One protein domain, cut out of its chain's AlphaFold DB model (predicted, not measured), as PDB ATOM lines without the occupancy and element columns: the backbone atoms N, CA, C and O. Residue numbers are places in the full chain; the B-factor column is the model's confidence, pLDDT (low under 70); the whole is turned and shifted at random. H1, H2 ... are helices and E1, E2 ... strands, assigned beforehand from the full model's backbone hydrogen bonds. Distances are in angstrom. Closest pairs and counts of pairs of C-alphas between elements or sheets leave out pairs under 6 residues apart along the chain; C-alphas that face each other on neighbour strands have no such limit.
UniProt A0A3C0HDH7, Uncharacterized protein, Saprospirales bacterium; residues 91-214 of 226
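AT A GLANCE: This is residues 91 to 214 of the 226 residues of an uncharacterized protein of Saprospirales bacterium (UniProt A0A3C0HDH7). A short antiparallel pair of strands, E3 and E4, and the helix H4 that follows E4 directly make the middle, with the hairpin E1 E2 to one side and H5 to the opposite side. H1 lies between H4 and the open end of the hairpin, H3 is over one face of the E3 E4 pair, on the side away from H4, and H2 sits at the periphery and touches no helix. The printed part has 124 residues, with five named helices and four named strands in the order H1 E1 E2 E3 H2 H3 E4 H4 H5, in the mixed class of helices and strands. It is compact, with a radius of gyration of the C-alphas of 14.8 A and spans of 43 by 33 by 25 A.

IN THESE COORDINATES: H1 is residues 91 to 97, starting at C-alpha 91 (-23.088, 11.454, 45.076). E1 is 101 to 106, 16.9 A long, and E2 is 113 to 119, 19.5 A. E3 is 129 to 132, H2 143 to 148, H3 156 to 166, 15.3 A, and E4 172 to 175. H4 is 176 to 188, 17.1 A, and H5 is 200 to 209, 14.2 A, ending at C-alpha 209 (-30.537, 13.757, 28.500).

HOW THE PARTS SIT: E1 and E2 form an antiparallel hairpin; N 103 and O 116 are 2.8 A apart. H1 and H4 touch, closest at the C-alphas of Gly 92 and Ser 183, 4.9 A, with a steep tilt of 46 degrees, the same way. E3 and E4 are antiparallel; N 130 and O 174 are 2.8 A apart. The closest C-alphas of E3 and H3 are those of His 131 and Ile 159, 7.1 A. H4 and H5 are close but not clearly touching, with C-alphas of Trp 186 and Leu 206 7.7 A apart. H2 and H3 are apart. Every O i to N i+4 pair is within hydrogen-bond range in H1, H2, H3 and H5; in H4 it is 8 of 9.

THE WHOLE: The C-alphas of Lys 165 and Pro 193 are farthest apart, 43.8 A. The link H4 to H5, 11 residues, is long. The printed part has no cut, and no printed residue is under 70 in pLDDT.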
ATOM      1  N   LEU A  91     -21.725  11.815  45.467       98.75
ATOM      2  CA  LEU A  91     -23.088  11.454  45.076       98.75
ATOM      3  C   LEU A  91     -23.123  10.118  44.324       98.75
ATOM      4  O   LEU A  91     -23.994   9.292  44.584       98.75
ATOM      5  N   GLY A  92     -22.143   9.851  43.461       98.38
ATOM      6  CA  GLY A  92     -21.983   8.561  42.791       98.38
ATOM      7  C   GLY A  92     -21.830   7.381  43.747       98.38
ATOM      8  O   GLY A  92     -22.498   6.361  43.583       98.38
ATOM      9  N   VAL A  93     -20.995   7.519  44.782       98.44
ATOM     10  CA  VAL A  93     -20.856   6.498  45.834       98.44
ATOM     11  C   VAL A  93     -22.205   6.270  46.516       98.44
ATOM     12  O   VAL A  93     -22.625   5.124  46.677       98.44
ATOM     13  N   ALA A  94     -22.919   7.340  46.871       97.81
ATOM     14  CA  ALA A  94     -24.219   7.225  47.520       97.81
ATOM     15  C   ALA A  94     -25.272   6.532  46.645       97.81
ATOM     16  O   ALA A  94     -26.000   5.657  47.125       97.81
ATOM     17  N   ALA A  95     -25.305   6.858  45.353       96.88
ATOM     18  CA  ALA A  95     -26.174   6.213  44.376       96.88
ATOM     19  C   ALA A  95     -25.872   4.716  44.230       96.88
ATOM     20  O   ALA A  95     -26.792   3.899  44.149       96.88
ATOM     21  N   LEU A  96     -24.590   4.344  44.240       96.44
ATOM     22  CA  LEU A  96     -24.158   2.958  44.089       96.44
ATOM     23  C   LEU A  96     -24.470   2.106  45.328       96.44
ATOM     24  O   LEU A  96     -24.890   0.957  45.192       96.44
ATOM     25  N   LEU A  97     -24.295   2.664  46.531       96.19
ATOM     26  CA  LEU A  97     -24.520   1.955  47.796       96.19
ATOM     27  C   LEU A  97     -26.002   1.711  48.109       96.19
ATOM     28  O   LEU A  97     -26.311   0.779  48.855       96.19
ATOM     29  N   LYS A  98     -26.909   2.537  47.566       93.88
ATOM     30  CA  LYS A  98     -28.372   2.427  47.752       93.88
ATOM     31  C   LYS A  98     -28.770   2.263  49.227       93.88
ATOM     32  O   LYS A  98     -29.599   1.423  49.575       93.88
ATOM     33  N   THR A  99     -28.138   3.040  50.104       95.94
ATOM     34  CA  THR A  99     -28.340   2.999  51.558       95.94
ATOM     35  C   THR A  99     -28.412   4.414  52.121       95.94
ATOM     36  O   THR A  99     -27.918   5.355  51.498       95.94
ATOM     37  N   ASN A 100     -29.004   4.560  53.305       98.38
ATOM     38  CA  ASN A 100     -29.005   5.836  54.012       98.38
ATOM     39  C   ASN A 100     -27.583   6.156  54.480       98.38
ATOM     40  O   ASN A 100     -26.919   5.308  55.081       98.38
ATOM     41  N   LEU A 101     -27.106   7.360  54.176       98.69
ATOM     42  CA  LEU A 101     -25.735   7.764  54.468       98.69
ATOM     43  C   LEU A 101     -25.591   9.281  54.578       98.69
ATOM     44  O   LEU A 101     -26.490  10.042  54.212       98.69
ATOM     45  N   THR A 102     -24.427   9.714  55.042       98.81
ATOM     46  CA  THR A 102     -24.020  11.121  55.074       98.81
ATOM     47  C   THR A 102     -22.715  11.332  54.320       98.81
ATOM     48  O   THR A 102     -21.814  10.496  54.403       98.81
ATOM     49  N   ILE A 103     -22.596  12.477  53.655       98.81
ATOM     50  CA  ILE A 103     -21.375  12.972  53.022       98.81
ATOM     51  C   ILE A 103     -20.952  14.236  53.771       98.81
ATOM     52  O   ILE A 103     -21.654  15.244  53.717       98.81
ATOM     53  N   SER A 104     -19.826  14.199  54.475       98.75
ATOM     54  CA  SER A 104     -19.254  15.343  55.189       98.75
ATOM     55  C   SER A 104     -18.154  15.996  54.356       98.75
ATOM     56  O   SER A 104     -17.240  15.318  53.881       98.75
ATOM     57  N   THR A 105     -18.251  17.313  54.180       98.62
ATOM     58  CA  THR A 105     -17.321  18.120  53.379       98.62
ATOM     59  C   THR A 105     -17.366  19.594  53.797       98.62
ATOM     60  O   THR A 105     -17.935  19.930  54.837       98.62
ATOM     61  N   THR A 106     -16.774  20.482  53.001       98.44
ATOM     62  CA  THR A 106     -16.677  21.923  53.250       98.44
ATOM     63  C   THR A 106     -17.066  22.689  51.989       98.44
ATOM     64  O   THR A 106     -16.642  22.327  50.890       98.44
ATOM     65  N   ILE A 107     -17.843  23.765  52.141       98.44
ATOM     66  CA  ILE A 107     -18.211  24.657  51.029       98.44
ATOM     67  C   ILE A 107     -16.947  25.229  50.374       98.44
ATOM     68  O   ILE A 107     -16.078  25.760  51.069       98.44
ATOM     69  N   GLY A 108     -16.810  25.065  49.054       98.00
ATOM     70  CA  GLY A 108     -15.632  25.489  48.289       98.00
ATOM     71  C   GLY A 108     -14.301  24.911  48.787       98.00
ATOM     72  O   GLY A 108     -13.253  25.484  48.511       98.00
ATOM     73  N   ALA A 109     -14.329  23.818  49.564       97.38
ATOM     74  CA  ALA A 109     -13.173  23.247  50.268       97.38
ATOM     75  C   ALA A 109     -12.438  24.198  51.244       97.38
ATOM     76  O   ALA A 109     -11.416  23.811  51.806       97.38
ATOM     77  N   GLU A 110     -12.957  25.403  51.493       96.19
ATOM     78  CA  GLU A 110     -12.310  26.425  52.334       96.19
ATOM     79  C   GLU A 110     -13.253  27.116  53.330       96.19
ATOM     80  O   GLU A 110     -12.793  27.769  54.265       96.19
ATOM     81  N   GLY A 111     -14.567  26.993  53.134       96.31
ATOM     82  CA  GLY A 111     -15.588  27.665  53.926       96.31
ATOM     83  C   GLY A 111     -16.060  26.868  55.143       96.31
ATOM     84  O   GLY A 111     -15.295  26.213  55.851       96.31
ATOM     85  N   ARG A 112     -17.368  26.937  55.410       97.38
ATOM     86  CA  ARG A 112     -17.986  26.202  56.519       97.38
ATOM     87  C   ARG A 112     -18.129  24.707  56.197       97.38
ATOM     88  O   ARG A 112     -18.410  24.360  55.043       97.38
ATOM     89  N   PRO A 113     -18.044  23.821  57.204       98.31
ATOM     90  CA  PRO A 113     -18.449  22.432  57.047       98.31
ATOM     91  C   PRO A 113     -19.918  22.316  56.615       98.31
ATOM     92  O   PRO A 113     -20.781  23.103  57.024       98.31
ATOM     93  N   VAL A 114     -20.208  21.303  55.809       98.25
ATOM     94  CA  VAL A 114     -21.551  20.926  55.368       98.25
ATOM     95  C   VAL A 114     -21.673  19.405  55.365       98.25
ATOM     96  O   VAL A 114     -20.701  18.680  55.149       98.25
ATOM     97  N   THR A 115     -22.871  18.910  55.653       98.62
ATOM     98  CA  THR A 115     -23.195  17.487  55.552       98.62
ATOM     99  C   THR A 115     -24.373  17.322  54.610       98.62
ATOM    100  O   THR A 115     -25.403  17.955  54.815       98.62
ATOM    101  N   ILE A 116     -24.204  16.480  53.595       98.69
ATOM    102  CA  ILE A 116     -25.261  16.079  52.673       98.69
ATOM    103  C   ILE A 116     -25.798  14.734  53.157       98.69
ATOM    104  O   ILE A 116     -25.044  13.775  53.315       98.69
ATOM    105  N   THR A 117     -27.097  14.656  53.405       98.75
ATOM    106  CA  THR A 117     -27.779  13.468  53.907       98.75
ATOM    107  C   THR A 117     -28.574  12.816  52.788       98.75
ATOM    108  O   THR A 117     -29.451  13.444  52.193       98.75
ATOM    109  N   ILE A 118     -28.313  11.529  52.556       98.44
ATOM    110  CA  ILE A 118     -29.122  10.678  51.689       98.44
ATOM    111  C   ILE A 118     -30.012   9.829  52.595       98.44
ATOM    112  O   ILE A 118     -29.520   9.030  53.393       98.44
ATOM    113  N   ALA A 119     -31.324  10.016  52.476       97.44
ATOM    114  CA  ALA A 119     -32.335   9.253  53.198       97.44
ATOM    115  C   ALA A 119     -33.426   8.793  52.229       97.44
ATOM    116  O   ALA A 119     -33.972   9.600  51.478       97.44
ATOM    117  N   ASP A 120     -33.720   7.495  52.231       95.06
ATOM    118  CA  ASP A 120     -34.750   6.862  51.401       95.06
ATOM    119  C   ASP A 120     -34.585   7.193  49.906       95.06
ATOM    120  O   ASP A 120     -35.539   7.496  49.188       95.06
ATOM    121  N   GLY A 121     -33.328   7.186  49.445       93.62
ATOM    122  CA  GLY A 121     -32.957   7.488  48.058       93.62
ATOM    123  C   GLY A 121     -33.073   8.966  47.663       93.62
ATOM    124  O   GLY A 121     -33.012   9.277  46.474       93.62
ATOM    125  N   LYS A 122     -33.241   9.877  48.630       95.75
ATOM    126  CA  LYS A 122     -33.384  11.320  48.403       95.75
ATOM    127  C   LYS A 122     -32.313  12.111  49.143       95.75
ATOM    128  O   LYS A 122     -31.970  11.792  50.279       95.75
ATOM    129  N   ILE A 123     -31.842  13.182  48.513       96.94
ATOM    130  CA  ILE A 123     -30.991  14.189  49.155       96.94
ATOM    131  C   ILE A 123     -31.854  15.124  50.006       96.94
ATOM    132  O   ILE A 123     -32.942  15.519  49.582       96.94
ATOM    133  N   LYS A 124     -31.385  15.493  51.200       97.44
ATOM    134  CA  LYS A 124     -32.066  16.487  52.047       97.44
ATOM    135  C   LYS A 124     -31.649  17.922  51.729       97.44
ATOM    136  O   LYS A 124     -32.500  18.802  51.642       97.44
ATOM    137  N   GLU A 125     -30.361  18.162  51.524       96.75
ATOM    138  CA  GLU A 125     -29.792  19.485  51.269       96.75
ATOM    139  C   GLU A 125     -29.947  19.857  49.790       96.75
ATOM    140  O   GLU A 125     -29.056  19.635  48.980       96.75
ATOM    141  N   GLN A 126     -31.111  20.401  49.431       92.50
ATOM    142  CA  GLN A 126     -31.490  20.693  48.040       92.50
ATOM    143  C   GLN A 126     -30.937  22.027  47.502       92.50
ATOM    144  O   GLN A 126     -30.869  22.218  46.293       92.50
ATOM    145  N   ASN A 127     -30.524  22.940  48.386       95.56
ATOM    146  CA  ASN A 127     -30.070  24.290  48.030       95.56
ATOM    147  C   ASN A 127     -28.537  24.361  47.954       95.56
ATOM    148  O   ASN A 127     -27.916  25.199  48.604       95.56
ATOM    149  N   LEU A 128     -27.928  23.421  47.230       98.44
ATOM    150  CA  LEU A 128     -26.492  23.394  46.970       98.44
ATOM    151  C   LEU A 128     -26.237  23.288  45.469       98.44
ATOM    152  O   LEU A 128     -27.033  22.718  44.720       98.44
ATOM    153  N   TYR A 129     -25.086  23.793  45.060       98.69
ATOM    154  CA  TYR A 129     -24.605  23.790  43.689       98.69
ATOM    155  C   TYR A 129     -23.270  23.065  43.617       98.69
ATOM    156  O   TYR A 129     -22.518  23.037  44.590       98.69
ATOM    157  N   ILE A 130     -22.986  22.478  42.461       98.69
ATOM    158  CA  ILE A 130     -21.703  21.863  42.148       98.69
ATOM    159  C   ILE A 130     -21.088  22.631  40.989       98.69
ATOM    160  O   ILE A 130     -21.732  22.847  39.961       98.69
ATOM    161  N   HIS A 131     -19.840  23.039  41.184       97.81
ATOM    162  CA  HIS A 131     -19.014  23.711  40.189       97.81
ATOM    163  C   HIS A 131     -18.223  22.679  39.374       97.81
ATOM    164  O   HIS A 131     -17.617  21.774  39.946       97.81
ATOM    165  N   PHE A 132     -18.231  22.813  38.049       98.56
ATOM    166  CA  PHE A 132     -17.505  21.963  37.105       98.56
ATOM    167  C   PHE A 132     -16.600  22.842  36.226       98.56
ATOM    168  O   PHE A 132     -17.051  23.362  35.211       98.56
ATOM    169  N   PRO A 133     -15.323  23.043  36.592       97.75
ATOM    170  CA  PRO A 133     -14.456  23.986  35.881       97.75
ATOM    171  C   PRO A 133     -13.765  23.409  34.641       97.75
ATOM    172  O   PRO A 133     -13.361  24.158  33.755       97.75
ATOM    173  N   ILE A 134     -13.564  22.091  34.601       98.19
ATOM    174  CA  ILE A 134     -12.729  21.438  33.591       98.19
ATOM    175  C   ILE A 134     -13.614  20.907  32.462       98.19
ATOM    176  O   ILE A 134     -14.582  20.208  32.763       98.19
ATOM    177  N   PRO A 135     -13.287  21.153  31.180       97.94
ATOM    178  CA  PRO A 135     -13.911  20.449  30.065       97.94
ATOM    179  C   PRO A 135     -13.831  18.929  30.244       97.94
ATOM    180  O   PRO A 135     -12.755  18.381  30.464       97.94
ATOM    181  N   MET A 136     -14.954  18.221  30.123       97.06
ATOM    182  CA  MET A 136     -15.038  16.774  30.336       97.06
ATOM    183  C   MET A 136     -14.142  15.985  29.379       97.06
ATOM    184  O   MET A 136     -13.631  14.935  29.762       97.06
ATOM    185  N   LYS A 137     -13.862  16.515  28.182       95.94
ATOM    186  CA  LYS A 137     -12.881  15.924  27.257       95.94
ATOM    187  C   LYS A 137     -11.442  15.922  27.799       95.94
ATOM    188  O   LYS A 137     -10.637  15.113  27.362       95.94
ATOM    189  N   ASN A 138     -11.135  16.793  28.760       96.75
ATOM    190  CA  ASN A 138      -9.844  16.907  29.443       96.75
ATOM    191  C   ASN A 138      -9.862  16.254  30.836       96.75
ATOM    192  O   ASN A 138      -8.872  16.327  31.565       96.75
ATOM    193  N   ALA A 139     -10.970  15.623  31.249       96.50
ATOM    194  CA  ALA A 139     -11.119  15.124  32.614       96.50
ATOM    195  C   ALA A 139     -10.006  14.138  33.007       96.50
ATOM    196  O   ALA A 139      -9.547  14.164  34.152       96.50
ATOM    197  N   TRP A 140      -9.549  13.318  32.056       95.56
ATOM    198  CA  TRP A 140      -8.512  12.303  32.253       95.56
ATOM    199  C   TRP A 140      -7.076  12.790  32.050       95.56
ATOM    200  O   TRP A 140      -6.167  12.083  32.486       95.56
ATOM    201  N   ASP A 141      -6.852  14.002  31.523       95.69
ATOM    202  CA  ASP A 141      -5.505  14.597  31.434       95.69
ATOM    203  C   ASP A 141      -4.856  14.667  32.825       95.69
ATOM    204  O   ASP A 141      -3.664  14.406  33.001       95.69
ATOM    205  N   ASN A 142      -5.668  14.985  33.839       95.94
ATOM    206  CA  ASN A 142      -5.316  14.855  35.245       95.94
ATOM    207  C   ASN A 142      -6.576  14.684  36.100       95.94
ATOM    208  O   ASN A 142      -7.099  15.635  36.680       95.94
ATOM    209  N   VAL A 143      -7.045  13.443  36.224       95.94
ATOM    210  CA  VAL A 143      -8.294  13.147  36.939       95.94
ATOM    211  C   VAL A 143      -8.268  13.515  38.425       95.94
ATOM    212  O   VAL A 143      -9.308  13.835  39.002       95.94
ATOM    213  N   ILE A 144      -7.080  13.527  39.041       95.94
ATOM    214  CA  ILE A 144      -6.911  13.960  40.432       95.94
ATOM    215  C   ILE A 144      -7.203  15.457  40.550       95.94
ATOM    216  O   ILE A 144      -7.995  15.861  41.401       95.94
ATOM    217  N   TYR A 145      -6.617  16.268  39.667       96.94
ATOM    218  CA  TYR A 145      -6.864  17.707  39.624       96.94
ATOM    219  C   TYR A 145      -8.321  18.024  39.264       96.94
ATOM    220  O   TYR A 145      -8.983  18.775  39.986       96.94
ATOM    221  N   THR A 146      -8.853  17.378  38.222       97.94
ATOM    222  CA  THR A 146     -10.252  17.512  37.793       97.94
ATOM    223  C   THR A 146     -11.219  17.279  38.951       97.94
ATOM    224  O   THR A 146     -12.070  18.119  39.227       97.94
ATOM    225  N   CYS A 147     -11.065  16.178  39.692       97.81
ATOM    226  CA  CYS A 147     -11.931  15.903  40.836       97.81
ATOM    227  C   CYS A 147     -11.723  16.901  41.983       97.81
ATOM    228  O   CYS A 147     -12.697  17.340  42.591       97.81
ATOM    229  N   SER A 148     -10.481  17.298  42.273       96.56
ATOM    230  CA  SER A 148     -10.187  18.200  43.397       96.56
ATOM    231  C   SER A 148     -10.846  19.582  43.287       96.56
ATOM    232  O   SER A 148     -10.994  20.263  44.299       96.56
ATOM    233  N   THR A 149     -11.273  19.973  42.082       97.19
ATOM    234  CA  THR A 149     -11.902  21.269  41.791       97.19
ATOM    235  C   THR A 149     -13.425  21.196  41.623       97.19
ATOM    236  O   THR A 149     -14.070  22.233  41.522       97.19
ATOM    237  N   MET A 150     -14.034  20.004  41.668       98.56
ATOM    238  CA  MET A 150     -15.495  19.841  41.641       98.56
ATOM    239  C   MET A 150     -16.073  19.827  43.061       98.56
ATOM    240  O   MET A 150     -16.108  18.788  43.733       98.56
ATOM    241  N   LEU A 151     -16.516  20.993  43.530       98.62
ATOM    242  CA  LEU A 151     -16.856  21.259  44.934       98.62
ATOM    243  C   LEU A 151     -18.313  21.717  45.107       98.62
ATOM    244  O   LEU A 151     -18.959  22.123  44.143       98.62
ATOM    245  N   PHE A 152     -18.822  21.652  46.344       98.69
ATOM    246  CA  PHE A 152     -20.147  22.180  46.694       98.69
ATOM    247  C   PHE A 152     -20.097  23.660  47.073       98.69
ATOM    248  O   PHE A 152     -19.194  24.089  47.794       98.69
ATOM    249  N   PHE A 153     -21.131  24.397  46.676       98.69
ATOM    250  CA  PHE A 153     -21.342  25.811  46.981       98.69
ATOM    251  C   PHE A 153     -22.803  26.085  47.342       98.69
ATOM    252  O   PHE A 153     -23.691  25.307  46.995       98.69
ATOM    253  N   GLU A 154     -23.067  27.178  48.056       98.19
ATOM    254  CA  GLU A 154     -24.432  27.551  48.461       98.19
ATOM    255  C   GLU A 154     -25.153  28.384  47.396       98.19
ATOM    256  O   GLU A 154     -26.380  28.405  47.355       98.19
ATOM    257  N   ASN A 155     -24.398  29.080  46.546       97.38
ATOM    258  CA  ASN A 155     -24.910  29.920  45.467       97.38
ATOM    259  C   ASN A 155     -23.807  30.215  44.436       97.38
ATOM    260  O   ASN A 155     -22.635  29.905  44.655       97.38
ATOM    261  N   GLU A 156     -24.198  30.821  43.315       97.38
ATOM    262  CA  GLU A 156     -23.279  31.191  42.237       97.38
ATOM    263  C   GLU A 156     -22.314  32.324  42.598       97.38
ATOM    264  O   GLU A 156     -21.176  32.282  42.140       97.38
ATOM    265  N   ASP A 157     -22.698  33.277  43.454       98.00
ATOM    266  CA  ASP A 157     -21.805  34.375  43.861       98.00
ATOM    267  C   ASP A 157     -20.556  33.831  44.577       98.00
ATOM    268  O   ASP A 157     -19.433  34.254  44.305       98.00
ATOM    269  N   GLN A 158     -20.725  32.817  45.437       98.06
ATOM    270  CA  GLN A 158     -19.600  32.122  46.071       98.06
ATOM    271  C   GLN A 158     -18.683  31.440  45.049       98.06
ATOM    272  O   GLN A 158     -17.469  31.414  45.247       98.06
ATOM    273  N   ILE A 159     -19.244  30.882  43.974       98.38
ATOM    274  CA  ILE A 159     -18.464  30.260  42.896       98.38
ATOM    275  C   ILE A 159     -17.696  31.340  42.130       98.38
ATOM    276  O   ILE A 159     -16.510  31.168  41.857       98.38
ATOM    277  N   ASP A 160     -18.331  32.468  41.822       98.38
ATOM    278  CA  ASP A 160     -17.707  33.588  41.112       98.38
ATOM    279  C   ASP A 160     -16.540  34.191  41.900       98.38
ATOM    280  O   ASP A 160     -15.503  34.524  41.326       98.38
ATOM    281  N   ASP A 161     -16.669  34.306  43.219       98.31
ATOM    282  CA  ASP A 161     -15.584  34.785  44.072       98.31
ATOM    283  C   ASP A 161     -14.462  33.748  44.206       98.31
ATOM    284  O   ASP A 161     -13.280  34.092  44.111       98.31
ATOM    285  N   TRP A 162     -14.812  32.468  44.375       98.44
ATOM    286  CA  TRP A 162     -13.843  31.377  44.493       98.44
ATOM    287  C   TRP A 162     -13.017  31.208  43.210       98.44
ATOM    288  O   TRP A 162     -11.790  31.127  43.266       98.44
ATOM    289  N   THR A 163     -13.671  31.228  42.049       98.19
ATOM    290  CA  THR A 163     -13.031  31.106  40.727       98.19
ATOM    291  C   THR A 163     -12.056  32.250  40.456       98.19
ATOM    292  O   THR A 163     -10.920  31.998  40.056       98.19
ATOM    293  N   LYS A 164     -12.437  33.498  40.768       98.12
ATOM    294  CA  LYS A 164     -11.535  34.664  40.681       98.12
ATOM    295  C   LYS A 164     -10.347  34.550  41.631       98.12
ATOM    296  O   LYS A 164      -9.227  34.874  41.251       98.12
ATOM    297  N   LYS A 165     -10.587  34.128  42.874       98.00
ATOM    298  CA  LYS A 165      -9.555  34.032  43.917       98.00
ATOM    299  C   LYS A 165      -8.486  32.993  43.582       98.00
ATOM    300  O   LYS A 165      -7.313  33.233  43.858       98.00
ATOM    301  N   HIS A 166      -8.896  31.851  43.037       97.38
ATOM    302  CA  HIS A 166      -8.018  30.703  42.791       97.38
ATOM    303  C   HIS A 166      -7.543  30.584  41.341       97.38
ATOM    304  O   HIS A 166      -6.816  29.645  41.035       97.38
ATOM    305  N   ASP A 167      -7.929  31.527  40.477       97.56
ATOM    306  CA  ASP A 167      -7.610  31.529  39.043       97.56
ATOM    307  C   ASP A 167      -8.048  30.227  38.344       97.56
ATOM    308  O   ASP A 167      -7.298  29.567  37.625       97.56
ATOM    309  N   ILE A 168      -9.294  29.822  38.606       97.25
ATOM    310  CA  ILE A 168      -9.915  28.627  38.027       97.25
ATOM    311  C   ILE A 168     -11.134  29.058  37.221       97.25
ATOM    312  O   ILE A 168     -11.953  29.840  37.693       97.25
ATOM    313  N   SER A 169     -11.283  28.537  36.003       96.50
ATOM    314  CA  SER A 169     -12.421  28.857  35.135       96.50
ATOM    315  C   SER A 169     -13.768  28.518  35.788       96.50
ATOM    316  O   SER A 169     -13.907  27.497  36.461       96.50
ATOM    317  N   LYS A 170     -14.801  29.340  35.550       96.38
ATOM    318  CA  LYS A 170     -16.154  29.059  36.064       96.38
ATOM    319  C   LYS A 170     -16.747  27.781  35.468       96.38
ATOM    320  O   LYS A 170     -17.393  27.043  36.195       96.38
ATOM    321  N   GLY A 171     -16.489  27.492  34.192       97.44
ATOM    322  CA  GLY A 171     -17.041  26.311  33.528       97.44
ATOM    323  C   GLY A 171     -18.564  26.269  33.652       97.44
ATOM    324  O   GLY A 171     -19.237  27.222  33.255       97.44
ATOM    325  N   ASP A 172     -19.093  25.194  34.227       98.50
ATOM    326  CA  ASP A 172     -20.522  25.018  34.460       98.50
ATOM    327  C   ASP A 172     -20.877  24.938  35.946       98.50
ATOM    328  O   ASP A 172     -20.087  24.496  36.786       98.50
ATOM    329  N   VAL A 173     -22.105  25.333  36.264       98.38
ATOM    330  CA  VAL A 173     -22.661  25.261  37.614       98.38
ATOM    331  C   VAL A 173     -23.990  24.537  37.547       98.38
ATOM    332  O   VAL A 173     -24.893  24.934  36.816       98.38
ATOM    333  N   GLN A 174     -24.129  23.470  38.331       98.62
ATOM    334  CA  GLN A 174     -25.336  22.648  38.320       98.62
ATOM    335  C   GLN A 174     -25.898  22.456  39.726       98.62
ATOM    336  O   GLN A 174     -25.134  22.253  40.675       98.62
ATOM    337  N   PRO A 175     -27.229  22.488  39.895       98.38
ATOM    338  CA  PRO A 175     -27.836  22.276  41.195       98.38
ATOM    339  C   PRO A 175     -27.688  20.804  41.610       98.38
ATOM    340  O   PRO A 175     -27.741  19.883  40.784       98.38
ATOM    341  N   ILE A 176     -27.500  20.574  42.909       98.56
ATOM    342  CA  ILE A 176     -27.198  19.256  43.485       98.56
ATOM    343  C   ILE A 176     -28.239  18.197  43.120       98.56
ATOM    344  O   ILE A 176     -27.889  17.045  42.884       98.56
ATOM    345  N   ASN A 177     -29.513  18.578  43.034       97.69
ATOM    346  CA  ASN A 177     -30.604  17.675  42.689       97.69
ATOM    347  C   ASN A 177     -30.469  17.130  41.262       97.69
ATOM    348  O   ASN A 177     -30.670  15.939  41.054       97.69
ATOM    349  N   LYS A 178     -30.070  17.964  40.294       98.38
ATOM    350  CA  LYS A 178     -29.815  17.511  38.922       98.38
ATOM    351  C   LYS A 178     -28.638  16.538  38.895       98.38
ATOM    352  O   LYS A 178     -28.745  15.460  38.316       98.38
ATOM    353  N   ILE A 179     -27.539  16.884  39.566       98.62
ATOM    354  CA  ILE A 179     -26.348  16.025  39.587       98.62
ATOM    355  C   ILE A 179     -26.585  14.734  40.372       98.62
ATOM    356  O   ILE A 179     -26.004  13.709  40.035       98.62
ATOM    357  N   TRP A 180     -27.458  14.728  41.376       98.50
ATOM    358  CA  TRP A 180     -27.887  13.506  42.051       98.50
ATOM    359  C   TRP A 180     -28.570  12.531  41.099       98.50
ATOM    360  O   TRP A 180     -28.186  11.365  41.036       98.50
ATOM    361  N   GLU A 181     -29.543  13.018  40.328       98.25
ATOM    362  CA  GLU A 181     -30.226  12.207  39.322       98.25
ATOM    363  C   GLU A 181     -29.237  11.708  38.265       98.25
ATOM    364  O   GLU A 181     -29.188  10.510  37.988       98.25
ATOM    365  N   PHE A 182     -28.357  12.589  37.788       98.56
ATOM    366  CA  PHE A 182     -27.301  12.229  36.847       98.56
ATOM    367  C   PHE A 182     -26.323  11.186  37.413       98.56
ATOM    368  O   PHE A 182     -25.936  10.246  36.724       98.56
ATOM    369  N   SER A 183     -25.958  11.295  38.692       98.44
ATOM    370  CA  SER A 183     -25.050  10.355  39.365       98.44
ATOM    371  C   SER A 183     -25.615   8.940  39.414       98.44
ATOM    372  O   SER A 183     -24.848   7.981  39.318       98.44
ATOM    373  N   LYS A 184     -26.938   8.795  39.561       97.88
ATOM    374  CA  LYS A 184     -27.593   7.482  39.572       97.88
ATOM    375  C   LYS A 184     -27.451   6.765  38.236       97.88
ATOM    376  O   LYS A 184     -27.148   5.576  38.249       97.88
ATOM    377  N   GLU A 185     -27.590   7.477  37.123       97.88
ATOM    378  CA  GLU A 185     -27.414   6.892  35.789       97.88
ATOM    379  C   GLU A 185     -25.934   6.693  35.459       97.88
ATOM    380  O   GLU A 185     -25.503   5.582  35.145       97.88
ATOM    381  N   TRP A 186     -25.113   7.732  35.638       98.06
ATOM    382  CA  TRP A 186     -23.696   7.690  35.286       98.06
ATOM    383  C   TRP A 186     -22.921   6.608  36.044       98.06
ATOM    384  O   TRP A 186     -22.104   5.891  35.456       98.06
ATOM    385  N   TYR A 187     -23.174   6.467  37.352       97.69
ATOM    386  CA  TYR A 187     -22.485   5.488  38.193       97.69
ATOM    387  C   TYR A 187     -23.258   4.183  38.399       97.69
ATOM    388  O   TYR A 187     -22.660   3.203  38.849       97.69
ATOM    389  N   GLY A 188     -24.543   4.116  38.037       93.06
ATOM    390  CA  GLY A 188     -25.434   2.990  38.352       93.06
ATOM    391  C   GLY A 188     -24.932   1.624  37.881       93.06
ATOM    392  O   GLY A 188     -25.161   0.615  38.548       93.06
ATOM    393  N   ASN A 189     -24.167   1.597  36.787       93.62
ATOM    394  CA  ASN A 189     -23.594   0.376  36.221       93.62
ATOM    395  C   ASN A 189     -22.229  -0.032  36.806       93.62
ATOM    396  O   ASN A 189     -21.723  -1.090  36.444       93.62
ATOM    397  N   HIS A 190     -21.614   0.728  37.719       96.81
ATOM    398  CA  HIS A 190     -20.232   0.460  38.165       96.81
ATOM    399  C   HIS A 190     -20.068  -0.830  38.989       96.81
ATOM    400  O   HIS A 190     -18.970  -1.377  39.051       96.81
ATOM    401  N   LEU A 191     -21.142  -1.364  39.582       96.12
ATOM    402  CA  LEU A 191     -21.131  -2.678  40.246       96.12
ATOM    403  C   LEU A 191     -21.531  -3.829  39.297       96.12
ATOM    404  O   LEU A 191     -21.550  -4.986  39.712       96.12
ATOM    405  N   ASN A 192     -21.831  -3.563  38.023       96.69
ATOM    406  CA  ASN A 192     -22.206  -4.600  37.060       96.69
ATOM    407  C   ASN A 192     -21.010  -5.545  36.781       96.69
ATOM    408  O   ASN A 192     -19.922  -5.060  36.472       96.69
ATOM    409  N   PRO A 193     -21.168  -6.882  36.866       96.50
ATOM    410  CA  PRO A 193     -20.121  -7.837  36.485       96.50
ATOM    411  C   PRO A 193     -19.682  -7.753  35.018       96.50
ATOM    412  O   PRO A 193     -18.594  -8.223  34.690       96.50
ATOM    413  N   ASN A 194     -20.522  -7.160  34.164       97.00
ATOM    414  CA  ASN A 194     -20.282  -6.877  32.747       97.00
ATOM    415  C   ASN A 194     -20.104  -5.365  32.502       97.00
ATOM    416  O   ASN A 194     -20.547  -4.849  31.479       97.00
ATOM    417  N   TRP A 195     -19.558  -4.636  33.479       97.62
ATOM    418  CA  TRP A 195     -19.274  -3.213  33.354       97.62
ATOM    419  C   TRP A 195     -18.392  -2.924  32.136       97.62
ATOM    420  O   TRP A 195     -17.323  -3.510  31.946       97.62
ATOM    421  N   GLU A 196     -18.826  -1.937  31.364       96.88
ATOM    422  CA  GLU A 196     -18.011  -1.273  30.365       96.88
ATOM    423  C   GLU A 196     -17.919   0.208  30.705       96.88
ATOM    424  O   GLU A 196     -18.845   0.803  31.265       96.88
ATOM    425  N   LYS A 197     -16.793   0.816  30.339       96.31
ATOM    426  CA  LYS A 197     -16.666   2.265  30.392       96.31
ATOM    427  C   LYS A 197     -17.578   2.865  29.328       96.31
ATOM    428  O   LYS A 197     -17.659   2.319  28.228       96.31
ATOM    429  N   TRP A 198     -18.219   3.990  29.630       96.69
ATOM    430  CA  TRP A 198     -19.009   4.721  28.644       96.69
ATOM    431  C   TRP A 198     -18.191   4.965  27.376       96.69
ATOM    432  O   TRP A 198     -17.033   5.386  27.428       96.69
ATOM    433  N   THR A 199     -18.777   4.672  26.226       96.69
ATOM    434  CA  THR A 199     -18.287   5.230  24.968       96.69
ATOM    435  C   THR A 199     -18.513   6.739  24.969       96.69
ATOM    436  O   THR A 199     -19.375   7.256  25.682       96.69
ATOM    437  N   ILE A 200     -17.773   7.459  24.129       96.06
ATOM    438  CA  ILE A 200     -17.985   8.901  23.971       96.06
ATOM    439  C   ILE A 200     -19.417   9.222  23.515       96.06
ATOM    440  O   ILE A 200     -19.997  10.194  23.989       96.06
ATOM    441  N   GLN A 201     -20.024   8.396  22.656       95.94
ATOM    442  CA  GLN A 201     -21.404   8.619  22.206       95.94
ATOM    443  C   GLN A 201     -22.428   8.427  23.330       95.94
ATOM    444  O   GLN A 201     -23.320   9.258  23.480       95.94
ATOM    445  N   GLU A 202     -22.280   7.388  24.155       96.94
ATOM    446  CA  GLU A 202     -23.149   7.189  25.323       96.94
ATOM    447  C   GLU A 202     -22.983   8.325  26.341       96.94
ATOM    448  O   GLU A 202     -23.974   8.820  26.872       96.94
ATOM    449  N   ALA A 203     -21.751   8.792  26.571       97.31
ATOM    450  CA  ALA A 203     -21.497   9.929  27.453       97.31
ATOM    451  C   ALA A 203     -22.165  11.216  26.935       97.31
ATOM    452  O   ALA A 203     -22.861  11.883  27.698       97.31
ATOM    453  N   LYS A 204     -22.034  11.527  25.634       96.62
ATOM    454  CA  LYS A 204     -22.728  12.660  24.986       96.62
ATOM    455  C   LYS A 204     -24.241  12.553  25.136       96.62
ATOM    456  O   LYS A 204     -24.896  13.541  25.458       96.62
ATOM    457  N   GLN A 205     -24.793  11.362  24.903       96.62
ATOM    458  CA  GLN A 205     -26.222  11.116  25.049       96.62
ATOM    459  C   GLN A 205     -26.681  11.396  26.483       96.62
ATOM    460  O   GLN A 205     -27.626  12.159  26.668       96.62
ATOM    461  N   LEU A 206     -25.979  10.861  27.485       97.50
ATOM    462  CA  LEU A 206     -26.301  11.105  28.892       97.50
ATOM    463  C   LEU A 206     -26.190  12.590  29.259       97.50
ATOM    464  O   LEU A 206     -27.082  13.121  29.911       97.50
ATOM    465  N   PHE A 207     -25.142  13.294  28.826       98.12
ATOM    466  CA  PHE A 207     -25.029  14.732  29.093       98.12
ATOM    467  C   PHE A 207     -26.224  15.511  28.522       98.12
ATOM    468  O   PHE A 207     -26.813  16.335  29.224       98.12
ATOM    469  N   ASN A 208     -26.647  15.190  27.296       97.19
ATOM    470  CA  ASN A 208     -27.815  15.806  26.666       97.19
ATOM    471  C   ASN A 208     -29.124  15.469  27.395       97.19
ATOM    472  O   ASN A 208     -29.931  16.362  27.644       97.19
ATOM    473  N   GLU A 209     -29.337  14.204  27.773       97.88
ATOM    474  CA  GLU A 209     -30.537  13.757  28.500       97.88
ATOM    475  C   GLU A 209     -30.712  14.480  29.842       97.88
ATOM    476  O   GLU A 209     -31.837  14.757  30.260       97.88
ATOM    477  N   PHE A 210     -29.605  14.840  30.492       98.25
ATOM    478  CA  PHE A 210     -29.603  15.583  31.753       98.25
ATOM    479  C   PHE A 210     -29.526  17.110  31.582       98.25
ATOM    480  O   PHE A 210     -29.481  17.838  32.579       98.25
ATOM    481  N   GLY A 211     -29.545  17.621  30.345       97.81
ATOM    482  CA  GLY A 211     -29.466  19.056  30.056       97.81
ATOM    483  C   GLY A 211     -28.169  19.685  30.572       97.81
ATOM    484  O   GLY A 211     -28.197  20.748  31.203       97.81
ATOM    485  N   LEU A 212     -27.050  18.981  30.391       98.12
ATOM    486  CA  LEU A 212     -25.692  19.446  30.665       98.12
ATOM    487  C   LEU A 212     -25.117  20.045  29.372       98.12
ATOM    488  O   LEU A 212     -24.374  19.399  28.642       98.12
ATOM    489  N   GLU A 213     -25.541  21.269  29.046       94.62
ATOM    490  CA  GLU A 213     -25.359  21.866  27.707       94.62
ATOM    491  C   GLU A 213     -24.134  22.786  27.575       94.62
ATOM    492  O   GLU A 213     -23.727  23.117  26.459       94.62
ATOM    493  N   ASN A 214     -23.542  23.206  28.700       97.81
ATOM    494  CA  ASN A 214     -22.355  24.063  28.729       97.81
ATOM    495  C   ASN A 214     -21.207  23.471  27.884       97.81
ATOM    496  O   ASN A 214     -21.082  22.251  27.752       97.81
TER     497      ASN A 214